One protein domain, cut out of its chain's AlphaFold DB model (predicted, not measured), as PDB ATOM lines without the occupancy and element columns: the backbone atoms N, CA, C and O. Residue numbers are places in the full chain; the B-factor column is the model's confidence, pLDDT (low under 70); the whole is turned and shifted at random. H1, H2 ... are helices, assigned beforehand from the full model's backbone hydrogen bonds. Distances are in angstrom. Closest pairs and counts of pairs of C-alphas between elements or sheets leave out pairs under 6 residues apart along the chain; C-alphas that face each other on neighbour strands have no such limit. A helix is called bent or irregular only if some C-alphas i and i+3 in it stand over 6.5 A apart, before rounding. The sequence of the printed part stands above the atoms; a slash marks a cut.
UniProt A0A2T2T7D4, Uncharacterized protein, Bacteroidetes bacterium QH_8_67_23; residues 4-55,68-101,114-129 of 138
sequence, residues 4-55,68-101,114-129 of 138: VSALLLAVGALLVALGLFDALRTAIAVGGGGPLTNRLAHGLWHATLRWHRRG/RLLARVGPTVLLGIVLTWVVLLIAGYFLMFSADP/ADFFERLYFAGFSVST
ATOM      1  N   VAL A   4       8.300  -9.894-111.744       82.94
ATOM      2  CA  VAL A   4       7.334  -9.519-112.784       82.94
ATOM      3  C   VAL A   4       6.890  -8.072-112.594       82.94
ATOM      4  O   VAL A   4       6.963  -7.286-113.537       82.94
ATOM      5  N   SER A   5       6.531  -7.689-111.372       80.75
ATOM      6  CA  SER A   5       6.219  -6.305-111.011       80.75
ATOM      7  C   SER A   5       7.360  -5.337-111.300       80.75
ATOM      8  O   SER A   5       7.142  -4.284-111.900       80.75
ATOM      9  N   ALA A   6       8.595  -5.701-110.946       82.81
ATOM     10  CA  ALA A   6       9.761  -4.868-111.235       82.81
ATOM     11  C   ALA A   6       9.975  -4.675-112.749       82.81
ATOM     12  O   ALA A   6      10.271  -3.565-113.195       82.81
ATOM     13  N   LEU A   7       9.779  -5.730-113.549       85.56
ATOM     14  CA  LEU A   7       9.863  -5.663-115.009       85.56
ATOM     15  C   LEU A   7       8.757  -4.788-115.610       85.56
ATOM     16  O   LEU A   7       9.049  -3.952-116.464       85.56
ATOM     17  N   LEU A   8       7.510  -4.940-115.159       83.31
ATOM     18  CA  LEU A   8       6.385  -4.123-115.623       83.31
ATOM     19  C   LEU A   8       6.612  -2.637-115.331       83.31
ATOM     20  O   LEU A   8       6.424  -1.806-116.219       83.31
ATOM     21  N   LEU A   9       7.090  -2.313-114.125       84.31
ATOM     22  CA  LEU A   9       7.419  -0.943-113.738       84.31
ATOM     23  C   LEU A   9       8.551  -0.375-114.605       84.31
ATOM     24  O   LEU A   9       8.433   0.734-115.121       84.31
ATOM     25  N   ALA A  10       9.627  -1.143-114.800       86.81
ATOM     26  CA  ALA A  10      10.776  -0.715-115.592       86.81
ATOM     27  C   ALA A  10      10.406  -0.479-117.064       86.81
ATOM     28  O   ALA A  10      10.770   0.548-117.637       86.81
ATOM     29  N   VAL A  11       9.650  -1.398-117.675       88.00
ATOM     30  CA  VAL A  11       9.194  -1.261-119.065       88.00
ATOM     31  C   VAL A  11       8.201  -0.106-119.193       88.00
ATOM     32  O   VAL A  11       8.323   0.696-120.116       88.00
ATOM     33  N   GLY A  12       7.257   0.024-118.259       85.75
ATOM     34  CA  GLY A  12       6.295   1.124-118.253       85.75
ATOM     35  C   GLY A  12       6.972   2.493-118.142       85.75
ATOM     36  O   GLY A  12       6.723   3.373-118.968       85.75
ATOM     37  N   ALA A  13       7.913   2.642-117.204       87.75
ATOM     38  CA  ALA A  13       8.707   3.860-117.041       87.75
ATOM     39  C   ALA A  13       9.551   4.173-118.287       87.75
ATOM     40  O   ALA A  13       9.632   5.329-118.705       87.75
ATOM     41  N   LEU A  14      10.136   3.150-118.919       89.94
ATOM     42  CA  LEU A  14      10.888   3.315-120.161       89.94
ATOM     43  C   LEU A  14       9.994   3.817-121.304       89.94
ATOM     44  O   LEU A  14      10.396   4.727-122.027       89.94
ATOM     45  N   LEU A  15       8.782   3.275-121.459       85.25
ATOM     46  CA  LEU A  15       7.830   3.725-122.484       85.25
ATOM     47  C   LEU A  15       7.428   5.190-122.282       85.25
ATOM     48  O   LEU A  15       7.437   5.960-123.247       85.25
ATOM     49  N   VAL A  16       7.143   5.589-121.038       86.25
ATOM     50  CA  VAL A  16       6.835   6.987-120.700       86.25
ATOM     51  C   VAL A  16       8.026   7.895-121.004       86.25
ATOM     52  O   VAL A  16       7.865   8.911-121.683       86.25
ATOM     53  N   ALA A  17       9.232   7.518-120.569       87.81
ATOM     54  CA  ALA A  17      10.445   8.297-120.805       87.81
ATOM     55  C   ALA A  17      10.746   8.461-122.303       87.81
ATOM     56  O   ALA A  17      11.088   9.559-122.739       87.81
ATOM     57  N   LEU A  18      10.577   7.402-123.101       85.75
ATOM     58  CA  LEU A  18      10.752   7.454-124.555       85.75
ATOM     59  C   LEU A  18       9.723   8.372-125.221       85.75
ATOM     60  O   LEU A  18      10.099   9.180-126.072       85.75
ATOM     61  N   GLY A  19       8.449   8.277-124.826       85.38
ATOM     62  CA  GLY A  19       7.383   9.145-125.332       85.38
ATOM     63  C   GLY A  19       7.644  10.619-125.021       85.38
ATOM     64  O   GLY A  19       7.607  11.454-125.925       85.38
ATOM     65  N   LEU A  20       7.991  10.935-123.768       85.44
ATOM     66  CA  LEU A  20       8.328  12.297-123.342       85.44
ATOM     67  C   LEU A  20       9.589  12.824-124.028       85.44
ATOM     68  O   LEU A  20       9.608  13.966-124.479       85.44
ATOM     69  N   PHE A  21      10.637  12.005-124.141       85.38
ATOM     70  CA  PHE A  21      11.873  12.400-124.809       85.38
ATOM     71  C   PHE A  21      11.642  12.720-126.290       85.38
ATOM     72  O   PHE A  21      12.128  13.746-126.774       85.38
ATOM     73  N   ASP A  22      10.890  11.880-127.011       84.12
ATOM     74  CA  ASP A  22      10.560  12.126-128.420       84.12
ATOM     75  C   ASP A  22       9.678  13.371-128.582       84.12
ATOM     76  O   ASP A  22       9.951  14.191-129.462       84.12
ATOM     77  N   ALA A  23       8.692  13.561-127.697       82.88
ATOM     78  CA  ALA A  23       7.828  14.739-127.686       82.88
ATOM     79  C   ALA A  23       8.613  16.031-127.431       82.88
ATOM     80  O   ALA A  23       8.500  16.979-128.206       82.88
ATOM     81  N   LEU A  24       9.471  16.057-126.407       84.12
ATOM     82  CA  LEU A  24      10.320  17.208-126.091       84.12
ATOM     83  C   LEU A  24      11.301  17.509-127.226       84.12
ATOM     84  O   LEU A  24      11.434  18.660-127.635       84.12
ATOM     85  N   ARG A  25      11.966  16.489-127.784       79.44
ATOM     86  CA  ARG A  25      12.890  16.682-128.913       79.44
ATOM     87  C   ARG A  25      12.177  17.226-130.145       79.44
ATOM     88  O   ARG A  25      12.708  18.126-130.792       79.44
ATOM     89  N   THR A  26      10.987  16.714-130.441       77.62
ATOM     90  CA  THR A  26      10.183  17.149-131.589       77.62
ATOM     91  C   THR A  26       9.611  18.551-131.388       77.62
ATOM     92  O   THR A  26       9.618  19.337-132.330       77.62
ATOM     93  N   ALA A  27       9.161  18.890-130.175       79.75
ATOM     94  CA  ALA A  27       8.574  20.191-129.855       79.75
ATOM     95  C   ALA A  27       9.617  21.314-129.766       79.75
ATOM     96  O   ALA A  27       9.371  22.417-130.242       79.75
ATOM     97  N   ILE A  28      10.784  21.039-129.173       75.31
ATOM     98  CA  ILE A  28      11.845  22.043-128.977       75.31
ATOM     99  C   ILE A  28      12.678  22.220-130.261       75.31
ATOM    100  O   ILE A  28      13.366  23.221-130.412       75.31
ATOM    101  N   ALA A  29      12.595  21.275-131.208       62.62
ATOM    102  CA  ALA A  29      13.066  21.393-132.589       62.62
ATOM    103  C   ALA A  29      14.416  22.125-132.770       62.62
ATOM    104  O   ALA A  29      14.558  22.980-133.637       62.62
ATOM    105  N   VAL A  30      15.446  21.753-132.000       52.75
ATOM    106  CA  VAL A  30      16.815  22.295-132.181       52.75
ATOM    107  C   VAL A  30      17.562  21.600-133.340       52.75
ATOM    108  O   VAL A  30      18.698  21.936-133.645       52.75
ATOM    109  N   GLY A  31      16.946  20.639-134.045       56.91
ATOM    110  CA  GLY A  31      17.611  19.958-135.168       56.91
ATOM    111  C   GLY A  31      16.766  18.983-135.996       56.91
ATOM    112  O   GLY A  31      17.337  18.098-136.626       56.91
ATOM    113  N   GLY A  32      15.434  19.107-135.988       62.97
ATOM    114  CA  GLY A  32      14.499  18.174-136.641       62.97
ATOM    115  C   GLY A  32      13.662  17.345-135.655       62.97
ATOM    116  O   GLY A  32      13.832  17.461-134.443       62.97
ATOM    117  N   GLY A  33      12.731  16.536-136.174       64.38
ATOM    118  CA  GLY A  33      11.850  15.681-135.365       64.38
ATOM    119  C   GLY A  33      12.596  14.554-134.638       64.38
ATOM    120  O   GLY A  33      13.655  14.107-135.087       64.38
ATOM    121  N   GLY A  34      12.051  14.091-133.509       70.50
ATOM    122  CA  GLY A  34      12.597  12.970-132.738       70.50
ATOM    123  C   GLY A  34      12.690  11.660-133.545       70.50
ATOM    124  O   GLY A  34      12.100  11.538-134.622       70.50
ATOM    125  N   PRO A  35      13.454  10.655-133.079       73.44
ATOM    126  CA  PRO A  35      13.687   9.418-133.829       73.44
ATOM    127  C   PRO A  35      12.403   8.637-134.134       73.44
ATOM    128  O   PRO A  35      12.302   8.021-135.201       73.44
ATOM    129  N   LEU A  36      11.419   8.658-133.234       71.69
ATOM    130  CA  LEU A  36      10.139   7.983-133.436       71.69
ATOM    131  C   LEU A  36       9.279   8.767-134.426       71.69
ATOM    132  O   LEU A  36       8.761   8.208-135.396       71.69
ATOM    133  N   THR A  37       9.237  10.082-134.230       73.25
ATOM    134  CA  THR A  37       8.608  11.041-135.135       73.25
ATOM    135  C   THR A  37       9.114  10.899-136.575       73.25
ATOM    136  O   THR A  37       8.313  10.754-137.502       73.25
ATOM    137  N   ASN A  38      10.431  10.842-136.781       73.56
ATOM    138  CA  ASN A  38      11.016  10.672-138.110       73.56
ATOM    139  C   ASN A  38      10.630   9.324-138.729       73.56
ATOM    140  O   ASN A  38      10.229   9.280-139.893       73.56
ATOM    141  N   ARG A  39      10.689   8.218-137.974       78.06
ATOM    142  CA  ARG A  39      10.297   6.891-138.489       78.06
ATOM    143  C   ARG A  39       8.841   6.859-138.953       78.06
ATOM    144  O   ARG A  39       8.561   6.304-140.016       78.06
ATOM    145  N   LEU A  40       7.935   7.476-138.199       72.94
ATOM    146  CA  LEU A  40       6.523   7.589-138.573       72.94
ATOM    147  C   LEU A  40       6.330   8.457-139.813       72.94
ATOM    148  O   LEU A  40       5.614   8.053-140.729       72.94
ATOM    149  N   ALA A  41       6.999   9.610-139.878       72.19
ATOM    150  CA  ALA A  41       6.940  10.495-141.035       72.19
ATOM    151  C   ALA A  41       7.401   9.777-142.316       72.19
ATOM    152  O   ALA A  41       6.701   9.808-143.331       72.19
ATOM    153  N   HIS A  42       8.518   9.045-142.253       76.50
ATOM    154  CA  HIS A  42       9.002   8.228-143.368       76.50
ATOM    155  C   HIS A  42       8.039   7.079-143.710       76.50
ATOM    156  O   HIS A  42       7.746   6.852-144.884       76.50
ATOM    157  N   GLY A  43       7.499   6.373-142.713       75.94
ATOM    158  CA  GLY A  43       6.538   5.288-142.932       75.94
ATOM    159  C   GLY A  43       5.252   5.761-143.620       75.94
ATOM    160  O   GLY A  43       4.828   5.174-144.618       75.94
ATOM    161  N   LEU A  44       4.669   6.863-143.141       70.44
ATOM    162  CA  LEU A  44       3.465   7.474-143.712       70.44
ATOM    163  C   LEU A  44       3.719   8.045-145.112       70.44
ATOM    164  O   LEU A  44       2.880   7.893-146.005       70.44
ATOM    165  N   TRP A  45       4.897   8.624-145.351       70.50
ATOM    166  CA  TRP A  45       5.325   9.038-146.687       70.50
ATOM    167  C   TRP A  45       5.408   7.850-147.657       70.50
ATOM    168  O   TRP A  45       4.893   7.896-148.774       70.50
ATOM    169  N   HIS A  46       5.982   6.727-147.225       75.44
ATOM    170  CA  HIS A  46       6.086   5.535-148.068       75.44
ATOM    171  C   HIS A  46       4.723   4.871-148.303       75.44
ATOM    172  O   HIS A  46       4.470   4.370-149.401       75.44
ATOM    173  N   ALA A  47       3.832   4.876-147.308       71.94
ATOM    174  CA  ALA A  47       2.470   4.361-147.433       71.94
ATOM    175  C   ALA A  47       1.639   5.188-148.423       71.94
ATOM    176  O   ALA A  47       1.010   4.626-149.322       71.94
ATOM    177  N   THR A  48       1.705   6.518-148.326       67.50
ATOM    178  CA  THR A  48       1.021   7.429-149.257       67.50
ATOM    179  C   THR A  48       1.574   7.303-150.677       67.50
ATOM    180  O   THR A  48       0.790   7.184-151.621       67.50
ATOM    181  N   LEU A  49       2.897   7.197-150.852       68.19
ATOM    182  CA  LEU A  49       3.502   6.896-152.155       68.19
ATOM    183  C   LEU A  49       3.080   5.524-152.701       68.19
ATOM    184  O   LEU A  49       2.835   5.400-153.901       68.19
ATOM    185  N   ARG A  50       2.961   4.489-151.857       69.81
ATOM    186  CA  ARG A  50       2.480   3.158-152.272       69.81
ATOM    187  C   ARG A  50       1.023   3.187-152.719       69.81
ATOM    188  O   ARG A  50       0.715   2.624-153.769       69.81
ATOM    189  N   TRP A  51       0.142   3.835-151.963       62.34
ATOM    190  CA  TRP A  51      -1.262   3.996-152.348       62.34
ATOM    191  C   TRP A  51      -1.407   4.799-153.635       62.34
ATOM    192  O   TRP A  51      -2.151   4.401-154.528       62.34
ATOM    193  N   HIS A  52      -0.623   5.859-153.791       61.12
ATOM    194  CA  HIS A  52      -0.642   6.656-155.007       61.12
ATOM    195  C   HIS A  52      -0.058   5.907-156.219       61.12
ATOM    196  O   HIS A  52      -0.608   6.002-157.310       61.12
ATOM    197  N   ARG A  53       1.002   5.097-156.050       59.03
ATOM    198  CA  ARG A  53       1.523   4.215-157.116       59.03
ATOM    199  C   ARG A  53       0.516   3.141-157.531       59.03
ATOM    200  O   ARG A  53       0.465   2.817-158.710       59.03
ATOM    201  N   ARG A  54      -0.301   2.633-156.600       56.22
ATOM    202  CA  ARG A  54      -1.411   1.716-156.915       56.22
ATOM    203  C   ARG A  54      -2.547   2.409-157.677       56.22
ATOM    204  O   ARG A  54      -3.128   1.787-158.552       56.22
ATOM    205  N   GLY A  55      -2.815   3.690-157.411       51.34
ATOM    206  CA  GLY A  55      -3.773   4.491-158.192       51.34
ATOM    207  C   GLY A  55      -3.236   4.998-159.541       51.34
ATOM    208  O   GLY A  55      -4.007   5.255-160.460       51.34
ATOM    209  N   ARG A  68      -0.601  19.910-153.393       56.50
ATOM    210  CA  ARG A  68      -1.870  19.483-152.775       56.50
ATOM    211  C   ARG A  68      -1.723  18.206-151.938       56.50
ATOM    212  O   ARG A  68      -2.456  18.020-150.970       56.50
ATOM    213  N   LEU A  69      -0.763  17.347-152.298       55.72
ATOM    214  CA  LEU A  69      -0.376  16.171-151.516       55.72
ATOM    215  C   LEU A  69       0.382  16.572-150.244       55.72
ATOM    216  O   LEU A  69       0.017  16.110-149.164       55.72
ATOM    217  N   LEU A  70       1.360  17.483-150.333       54.34
ATOM    218  CA  LEU A  70       2.091  17.972-149.156       54.34
ATOM    219  C   LEU A  70       1.160  18.654-148.137       54.34
ATOM    220  O   LEU A  70       1.301  18.423-146.937       54.34
ATOM    221  N   ALA A  71       0.160  19.408-148.610       61.72
ATOM    222  CA  ALA A  71      -0.802  20.103-147.751       61.72
ATOM    223  C   ALA A  71      -1.683  19.170-146.893       61.72
ATOM    224  O   ALA A  71      -2.141  19.577-145.830       61.72
ATOM    225  N   ARG A  72      -1.925  17.921-147.324       61.88
ATOM    226  CA  ARG A  72      -2.701  16.931-146.546       61.88
ATOM    227  C   ARG A  72      -1.822  15.985-145.736       61.88
ATOM    228  O   ARG A  72      -2.201  15.603-144.637       61.88
ATOM    229  N   VAL A  73      -0.649  15.625-146.257       68.50
ATOM    230  CA  VAL A  73       0.262  14.692-145.580       68.50
ATOM    231  C   VAL A  73       0.853  15.313-144.312       68.50
ATOM    232  O   VAL A  73       0.957  14.614-143.311       68.50
ATOM    233  N   GLY A  74       1.160  16.615-144.312       70.56
ATOM    234  CA  GLY A  74       1.700  17.310-143.134       70.56
ATOM    235  C   GLY A  74       0.824  17.166-141.878       70.56
ATOM    236  O   GLY A  74       1.288  16.597-140.889       70.56
ATOM    237  N   PRO A  75      -0.453  17.596-141.908       75.25
ATOM    238  CA  PRO A  75      -1.368  17.443-140.776       75.25
ATOM    239  C   PRO A  75      -1.591  15.987-140.345       75.25
ATOM    240  O   PRO A  75      -1.647  15.704-139.152       75.25
ATOM    241  N   THR A  76      -1.681  15.043-141.290       72.06
ATOM    242  CA  THR A  76      -1.851  13.615-140.964       72.06
ATOM    243  C   THR A  76      -0.620  13.032-140.271       72.06
ATOM    244  O   THR A  76      -0.762  12.243-139.339       72.06
ATOM    245  N   VAL A  77       0.583  13.427-140.692       73.50
ATOM    246  CA  VAL A  77       1.835  13.017-140.045       73.50
ATOM    247  C   VAL A  77       1.911  13.585-138.631       73.50
ATOM    248  O   VAL A  77       2.173  12.828-137.702       73.50
ATOM    249  N   LEU A  78       1.601  14.873-138.449       76.00
ATOM    250  CA  LEU A  78       1.544  15.505-137.125       76.00
ATOM    251  C   LEU A  78       0.546  14.804-136.196       76.00
ATOM    252  O   LEU A  78       0.883  14.496-135.054       76.00
ATOM    253  N   LEU A  79      -0.650  14.483-136.695       80.06
ATOM    254  CA  LEU A  79      -1.646  13.742-135.924       80.06
ATOM    255  C   LEU A  79      -1.141  12.342-135.546       80.06
ATOM    256  O   LEU A  79      -1.289  11.928-134.401       80.06
ATOM    257  N   GLY A  80      -0.511  11.623-136.479       77.31
ATOM    258  CA  GLY A  80       0.060  10.300-136.217       77.31
ATOM    259  C   GLY A  80       1.182  10.319-135.175       77.31
ATOM    260  O   GLY A  80       1.274   9.406-134.352       77.31
ATOM    261  N   ILE A  81       1.998  11.374-135.169       78.62
ATOM    262  CA  ILE A  81       3.048  11.594-134.168       78.62
ATOM    263  C   ILE A  81       2.427  11.775-132.778       78.62
ATOM    264  O   ILE A  81       2.763  11.031-131.856       78.62
ATOM    265  N   VAL A  82       1.460  12.690-132.647       80.12
ATOM    266  CA  VAL A  82       0.785  12.959-131.367       80.12
ATOM    267  C   VAL A  82       0.060  11.715-130.850       80.12
ATOM    268  O   VAL A  82       0.201  11.363-129.680       80.12
ATOM    269  N   LEU A  83      -0.655  11.000-131.721       82.12
ATOM    270  CA  LEU A  83      -1.321   9.748-131.354       82.12
ATOM    271  C   LEU A  83      -0.331   8.689-130.867       82.12
ATOM    272  O   LEU A  83      -0.632   7.962-129.924       82.12
ATOM    273  N   THR A  84       0.858   8.614-131.463       78.88
ATOM    274  CA  THR A  84       1.880   7.660-131.019       78.88
ATOM    275  C   THR A  84       2.373   7.990-129.615       78.88
ATOM    276  O   THR A  84       2.498   7.082-128.793       78.88
ATOM    277  N   TRP A  85       2.609   9.268-129.307       84.00
ATOM    278  CA  TRP A  85       2.982   9.681-127.953       84.00
ATOM    279  C   TRP A  85       1.886   9.344-126.945       84.00
ATOM    280  O   TRP A  85       2.180   8.758-125.907       84.00
ATOM    281  N   VAL A  86       0.623   9.628-127.277       82.75
ATOM    282  CA  VAL A  86      -0.528   9.291-126.425       82.75
ATOM    283  C   VAL A  86      -0.591   7.787-126.161       82.75
ATOM    284  O   VAL A  86      -0.697   7.378-125.009       82.75
ATOM    285  N   VAL A  87      -0.462   6.952-127.194       81.00
ATOM    286  CA  VAL A  87      -0.481   5.488-127.045       81.00
ATOM    287  C   VAL A  87       0.688   4.993-126.192       81.00
ATOM    288  O   VAL A  87       0.483   4.138-125.334       81.00
ATOM    289  N   LEU A  88       1.898   5.530-126.383       78.81
ATOM    290  CA  LEU A  88       3.065   5.164-125.574       78.81
ATOM    291  C   LEU A  88       2.892   5.535-124.104       78.81
ATOM    292  O   LEU A  88       3.238   4.738-123.235       78.81
ATOM    293  N   LEU A  89       2.344   6.718-123.831       80.50
ATOM    294  CA  LEU A  89       2.078   7.165-122.470       80.50
ATOM    295  C   LEU A  89       0.996   6.302-121.818       80.50
ATOM    296  O   LEU A  89       1.213   5.806-120.717       80.50
ATOM    297  N   ILE A  90      -0.120   6.050-122.509       80.81
ATOM    298  CA  ILE A  90      -1.194   5.179-122.007       80.81
ATOM    299  C   ILE A  90      -0.657   3.775-121.724       80.81
ATOM    300  O   ILE A  90      -0.911   3.235-120.652       80.81
ATOM    301  N   ALA A  91       0.111   3.194-122.649       78.06
ATOM    302  CA  ALA A  91       0.712   1.879-122.461       78.06
ATOM    303  C   ALA A  91       1.705   1.874-121.290       78.06
ATOM    304  O   ALA A  91       1.658   0.976-120.453       78.06
ATOM    305  N   GLY A  92       2.568   2.887-121.193       81.81
ATOM    306  CA  GLY A  92       3.537   3.016-120.112       81.81
ATOM    307  C   GLY A  92       2.873   3.115-118.739       81.81
ATOM    308  O   GLY A  92       3.189   2.328-117.848       81.81
ATOM    309  N   TYR A  93       1.883   3.998-118.598       76.75
ATOM    310  CA  TYR A  93       1.084   4.123-117.378       76.75
ATOM    311  C   TYR A  93       0.310   2.845-117.059       76.75
ATOM    312  O   TYR A  93       0.333   2.391-115.921       76.75
ATOM    313  N   PHE A  94      -0.318   2.215-118.053       77.62
ATOM    314  CA  PHE A  94      -1.023   0.948-117.865       77.62
ATOM    315  C   PHE A  94      -0.097  -0.155-117.330       77.62
ATOM    316  O   PHE A  94      -0.483  -0.886-116.415       77.62
ATOM    317  N   LEU A  95       1.131  -0.264-117.854       76.81
ATOM    318  CA  LEU A  95       2.134  -1.207-117.352       76.81
ATOM    319  C   LEU A  95       2.556  -0.871-115.916       76.81
ATOM    320  O   LEU A  95       2.640  -1.777-115.089       76.81
ATOM    321  N   MET A  96       2.762   0.411-115.600       77.44
ATOM    322  CA  MET A  96       3.110   0.853-114.244       77.44
ATOM    323  C   MET A  96       1.987   0.564-113.237       77.44
ATOM    324  O   MET A  96       2.261   0.009-112.179       77.44
ATOM    325  N   PHE A  97       0.723   0.836-113.578       70.06
ATOM    326  CA  PHE A  97      -0.438   0.496-112.738       70.06
ATOM    327  C   PHE A  97      -0.706  -1.011-112.659       70.06
ATOM    328  O   PHE A  97      -1.379  -1.491-111.748       70.06
ATOM    329  N   SER A  98      -0.188  -1.775-113.619       72.56
ATOM    330  CA  SER A  98      -0.253  -3.235-113.597       72.56
ATOM    331  C   SER A  98       0.868  -3.877-112.785       72.56
ATOM    332  O   SER A  98       0.742  -5.052-112.446       72.56
ATOM    333  N   ALA A  99       1.921  -3.127-112.446       69.19
ATOM    334  CA  ALA A  99       3.059  -3.615-111.677       69.19
ATOM    335  C   ALA A  99       2.715  -3.914-110.212       69.19
ATOM    336  O   ALA A  99       3.394  -4.721-109.596       69.19
ATOM    337  N   ASP A 100       1.667  -3.326-109.642       63.03
ATOM    338  CA  ASP A 100       1.260  -3.635-108.273       63.03
ATOM    339  C   ASP A 100      -0.266  -3.824-108.212       63.03
ATOM    340  O   ASP A 100      -1.005  -2.880-108.519       63.03
ATOM    341  N   PRO A 101      -0.770  -5.012-107.821       56.59
ATOM    342  CA  PRO A 101      -2.195  -5.251-107.584       56.59
ATOM    343  C   PRO A 101      -2.825  -4.287-106.568       56.59
ATOM    344  O   PRO A 101      -4.038  -4.097-106.594       56.59
ATOM    345  N   ALA A 114      -9.104  -3.519-109.877       56.31
ATOM    346  CA  ALA A 114      -9.483  -2.792-111.083       56.31
ATOM    347  C   ALA A 114      -9.311  -3.653-112.347       56.31
ATOM    348  O   ALA A 114      -8.227  -4.191-112.600       56.31
ATOM    349  N   ASP A 115     -10.380  -3.764-113.135       66.50
ATOM    350  CA  ASP A 115     -10.408  -4.555-114.365       66.50
ATOM    351  C   ASP A 115      -9.521  -3.921-115.457       66.50
ATOM    352  O   ASP A 115      -9.154  -2.740-115.400       66.50
ATOM    353  N   PHE A 116      -9.165  -4.696-116.484       64.88
ATOM    354  CA  PHE A 116      -8.299  -4.274-117.595       64.88
ATOM    355  C   PHE A 116      -8.739  -2.937-118.222       64.88
ATOM    356  O   PHE A 116      -7.912  -2.054-118.474       64.88
ATOM    357  N   PHE A 117     -10.046  -2.759-118.427       66.81
ATOM    358  CA  PHE A 117     -10.618  -1.540-119.007       66.81
ATOM    359  C   PHE A 117     -10.550  -0.331-118.068       66.81
ATOM    360  O   PHE A 117     -10.408   0.798-118.532       66.81
ATOM    361  N   GLU A 118     -10.598  -0.550-116.758       65.50
ATOM    362  CA  GLU A 118     -10.557   0.517-115.752       65.50
ATOM    363  C   GLU A 118      -9.145   1.092-115.629       65.50
ATOM    364  O   GLU A 118      -8.959   2.308-115.565       65.50
ATOM    365  N   ARG A 119      -8.134   0.222-115.711       66.62
ATOM    366  CA  ARG A 119      -6.724   0.626-115.799       66.62
ATOM    367  C   ARG A 119      -6.431   1.404-117.082       66.62
ATOM    368  O   ARG A 119      -5.716   2.405-117.038       66.62
ATOM    369  N   LEU A 120      -7.000   0.980-118.215       69.25
ATOM    370  CA  LEU A 120      -6.874   1.696-119.489       69.25
ATOM    371  C   LEU A 120      -7.556   3.074-119.435       69.25
ATOM    372  O   LEU A 120      -6.994   4.060-119.912       69.25
ATOM    373  N   TYR A 121      -8.733   3.148-118.809       69.44
ATOM    374  CA  TYR A 121      -9.465   4.394-118.592       69.44
ATOM    375  C   TYR A 121      -8.668   5.380-117.726       69.44
ATOM    376  O   TYR A 121      -8.498   6.539-118.107       69.44
ATOM    377  N   PHE A 122      -8.101   4.913-116.609       65.44
ATOM    378  CA  PHE A 122      -7.293   5.742-115.711       65.44
ATOM    379  C   PHE A 122      -5.985   6.226-116.363       65.44
ATOM    380  O   PHE A 122      -5.598   7.390-116.218       65.44
ATOM    381  N   ALA A 123      -5.331   5.368-117.154       67.88
ATOM    382  CA  ALA A 123      -4.157   5.746-117.940       67.88
ATOM    383  C   ALA A 123      -4.488   6.827-118.986       67.88
ATOM    384  O   ALA A 123      -3.756   7.810-119.106       67.88
ATOM    385  N   GLY A 124      -5.617   6.698-119.692       64.06
ATOM    386  CA  GLY A 124      -6.104   7.723-120.622       64.06
ATOM    387  C   GLY A 124      -6.396   9.062-119.937       64.06
ATOM    388  O   GLY A 124      -6.024  10.115-120.456       64.06
ATOM    389  N   PHE A 125      -6.992   9.022-118.745       67.12
ATOM    390  CA  PHE A 125      -7.257  10.211-117.929       67.12
ATOM    391  C   PHE A 125      -5.986  10.923-117.457       67.12
ATOM    392  O   PHE A 125      -5.923  12.151-117.456       67.12
ATOM    393  N   SER A 126      -4.956  10.162-117.089       64.94
ATOM    394  CA  SER A 126      -3.670  10.724-116.657       64.94
ATOM    395  C   SER A 126      -2.989  11.506-117.785       64.94
ATOM    396  O   SER A 126      -2.387  12.552-117.550       64.94
ATOM    397  N   VAL A 127      -3.129  11.036-119.028       64.81
ATOM    398  CA  VAL A 127      -2.558  11.685-120.218       64.81
ATOM    399  C   VAL A 127      -3.373  12.898-120.668       64.81
ATOM    400  O   VAL A 127      -2.805  13.857-121.186       64.81
ATOM    401  N   SER A 128      -4.694  12.896-120.467       59.56
ATOM    402  CA  SER A 128      -5.570  13.983-120.922       59.56
ATOM    403  C   SER A 128      -5.512  15.238-120.047       59.56
ATOM    404  O   SER A 128      -6.126  16.242-120.402       59.56
ATOM    405  N   THR A 129      -4.775  15.221-118.927       55.41
ATOM    406  CA  THR A 129      -4.672  16.323-117.942       55.41
ATOM    407  C   THR A 129      -6.012  16.782-117.352       55.41
ATOM    408  O   THR A 129      -6.049  17.762-116.614       55.41
TER     409      THR A 129
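AT A GLANCE: This is residues 4 to 55, 68 to 101 and 114 to 129 of the 138 residues of an uncharacterized protein of Bacteroidetes bacterium QH_8_67_23 (UniProt A0A2T2T7D4). A single long helix, H3, is the spine of this model and makes its longest axis: H1 packs along its later half, running opposite to it, H4 crosses that same half on the other side from H1, and H2 packs steeply on the earlier half. H1 and H2 meet as an L, joined by a loop at the corner, and two stretches stick out: residues 27 to 32 at this corner, and residues 49 to 55, which belong to H2. The printed part has 102 residues with four named helices, in the order H1, H2, H3, H4, and no named strand, and its class is all helix. The whole is loose, with a radius of gyration of the C-alphas of 16.5 A, and elongated, with spans of 51, 33 and 26 A.

HOW THE PARTS SIT: H1, residues 4 to 28, touches H3, residues 68 to 98, at a shallow tilt of 29 degrees, and they run opposite ways. There are 34 pairs of C-alphas within 8 A between them; the closest, those of Gly 12 and Gly 92, are 3.8 A apart, and H3 touches H1 with residues 85 to 98 alone. H2, residues 35 to 55, touches H1 with residues 35 to 37 alone, and H1 touches H2 with residues 22 to 26 alone. The two are about perpendicular, at 75 degrees, and their closest C-alphas are those of Asp 22 and Leu 36, 6.5 A apart. H2 also touches H3, at a steep tilt of 48 degrees, opposite ways; H2 touches H3 with residues 36 to 45 alone, and H3 touches H2 with residues 73 to 81 alone. The closest C-alphas of this pair, those of Thr 37 and Ile 81, are 5.7 A apart. H3 is the hub, touching three other helices. The third is H4, residues 116 to 127, at a steep tilt of 60 degrees, opposite ways; H3 touches H4 with residues 86 to 98 alone, and the closest C-alphas, those of Ile 90 and Ala 123, are 5.1 A apart. H4 is apart from H1 and from H2. The helix packing is mostly crossed: of the four pairs that touch, one is at a shallow tilt. In H1, H2 and H4 every O i to N i+4 pair is within hydrogen-bond range, and in H3 25 of 27 are.

IN THESE COORDINATES: H1 begins at Val 4, whose C-alpha is at (7.334, -9.519, -112.784), and is 35.8 A long from first to last C-alpha, ending at Ile 28. H2 goes from Pro 35 to Gly 55, 30.4 A. H3, the longest helix with 31 residues, goes from Arg 68, C-alpha at (-1.870, 19.483, -152.775), to Ser 98, 45.3 A. H4 goes from Phe 116 to Val 127, 17.2 A, and its last C-alpha is at (-2.558, 11.685, -120.218). No helix is bent or irregular.

THE WHOLE: The two C-alphas farthest apart are those of Gly 55 and Pro 101, 51.6 A. Without the stretches that stand free, the body has 89 residues and spans 51 by 23 by 22 A. Residues 56 to 67 are not printed, and C-alphas 55 and 68 are 16.1 A apart across that cut; residues 102 to 113 are not printed either, with 8.5 A between C-alphas 101 and 114. The link from H1 to H2, six residues, is short; those from H2 to H3 and from H3 to H4 are across the cuts. The mean pLDDT of the printed part is 73.0, and 38 residues are under 70: residues 29 to 33, 48 to 55, 68 to 73, 99 to 101 and 114 to 129.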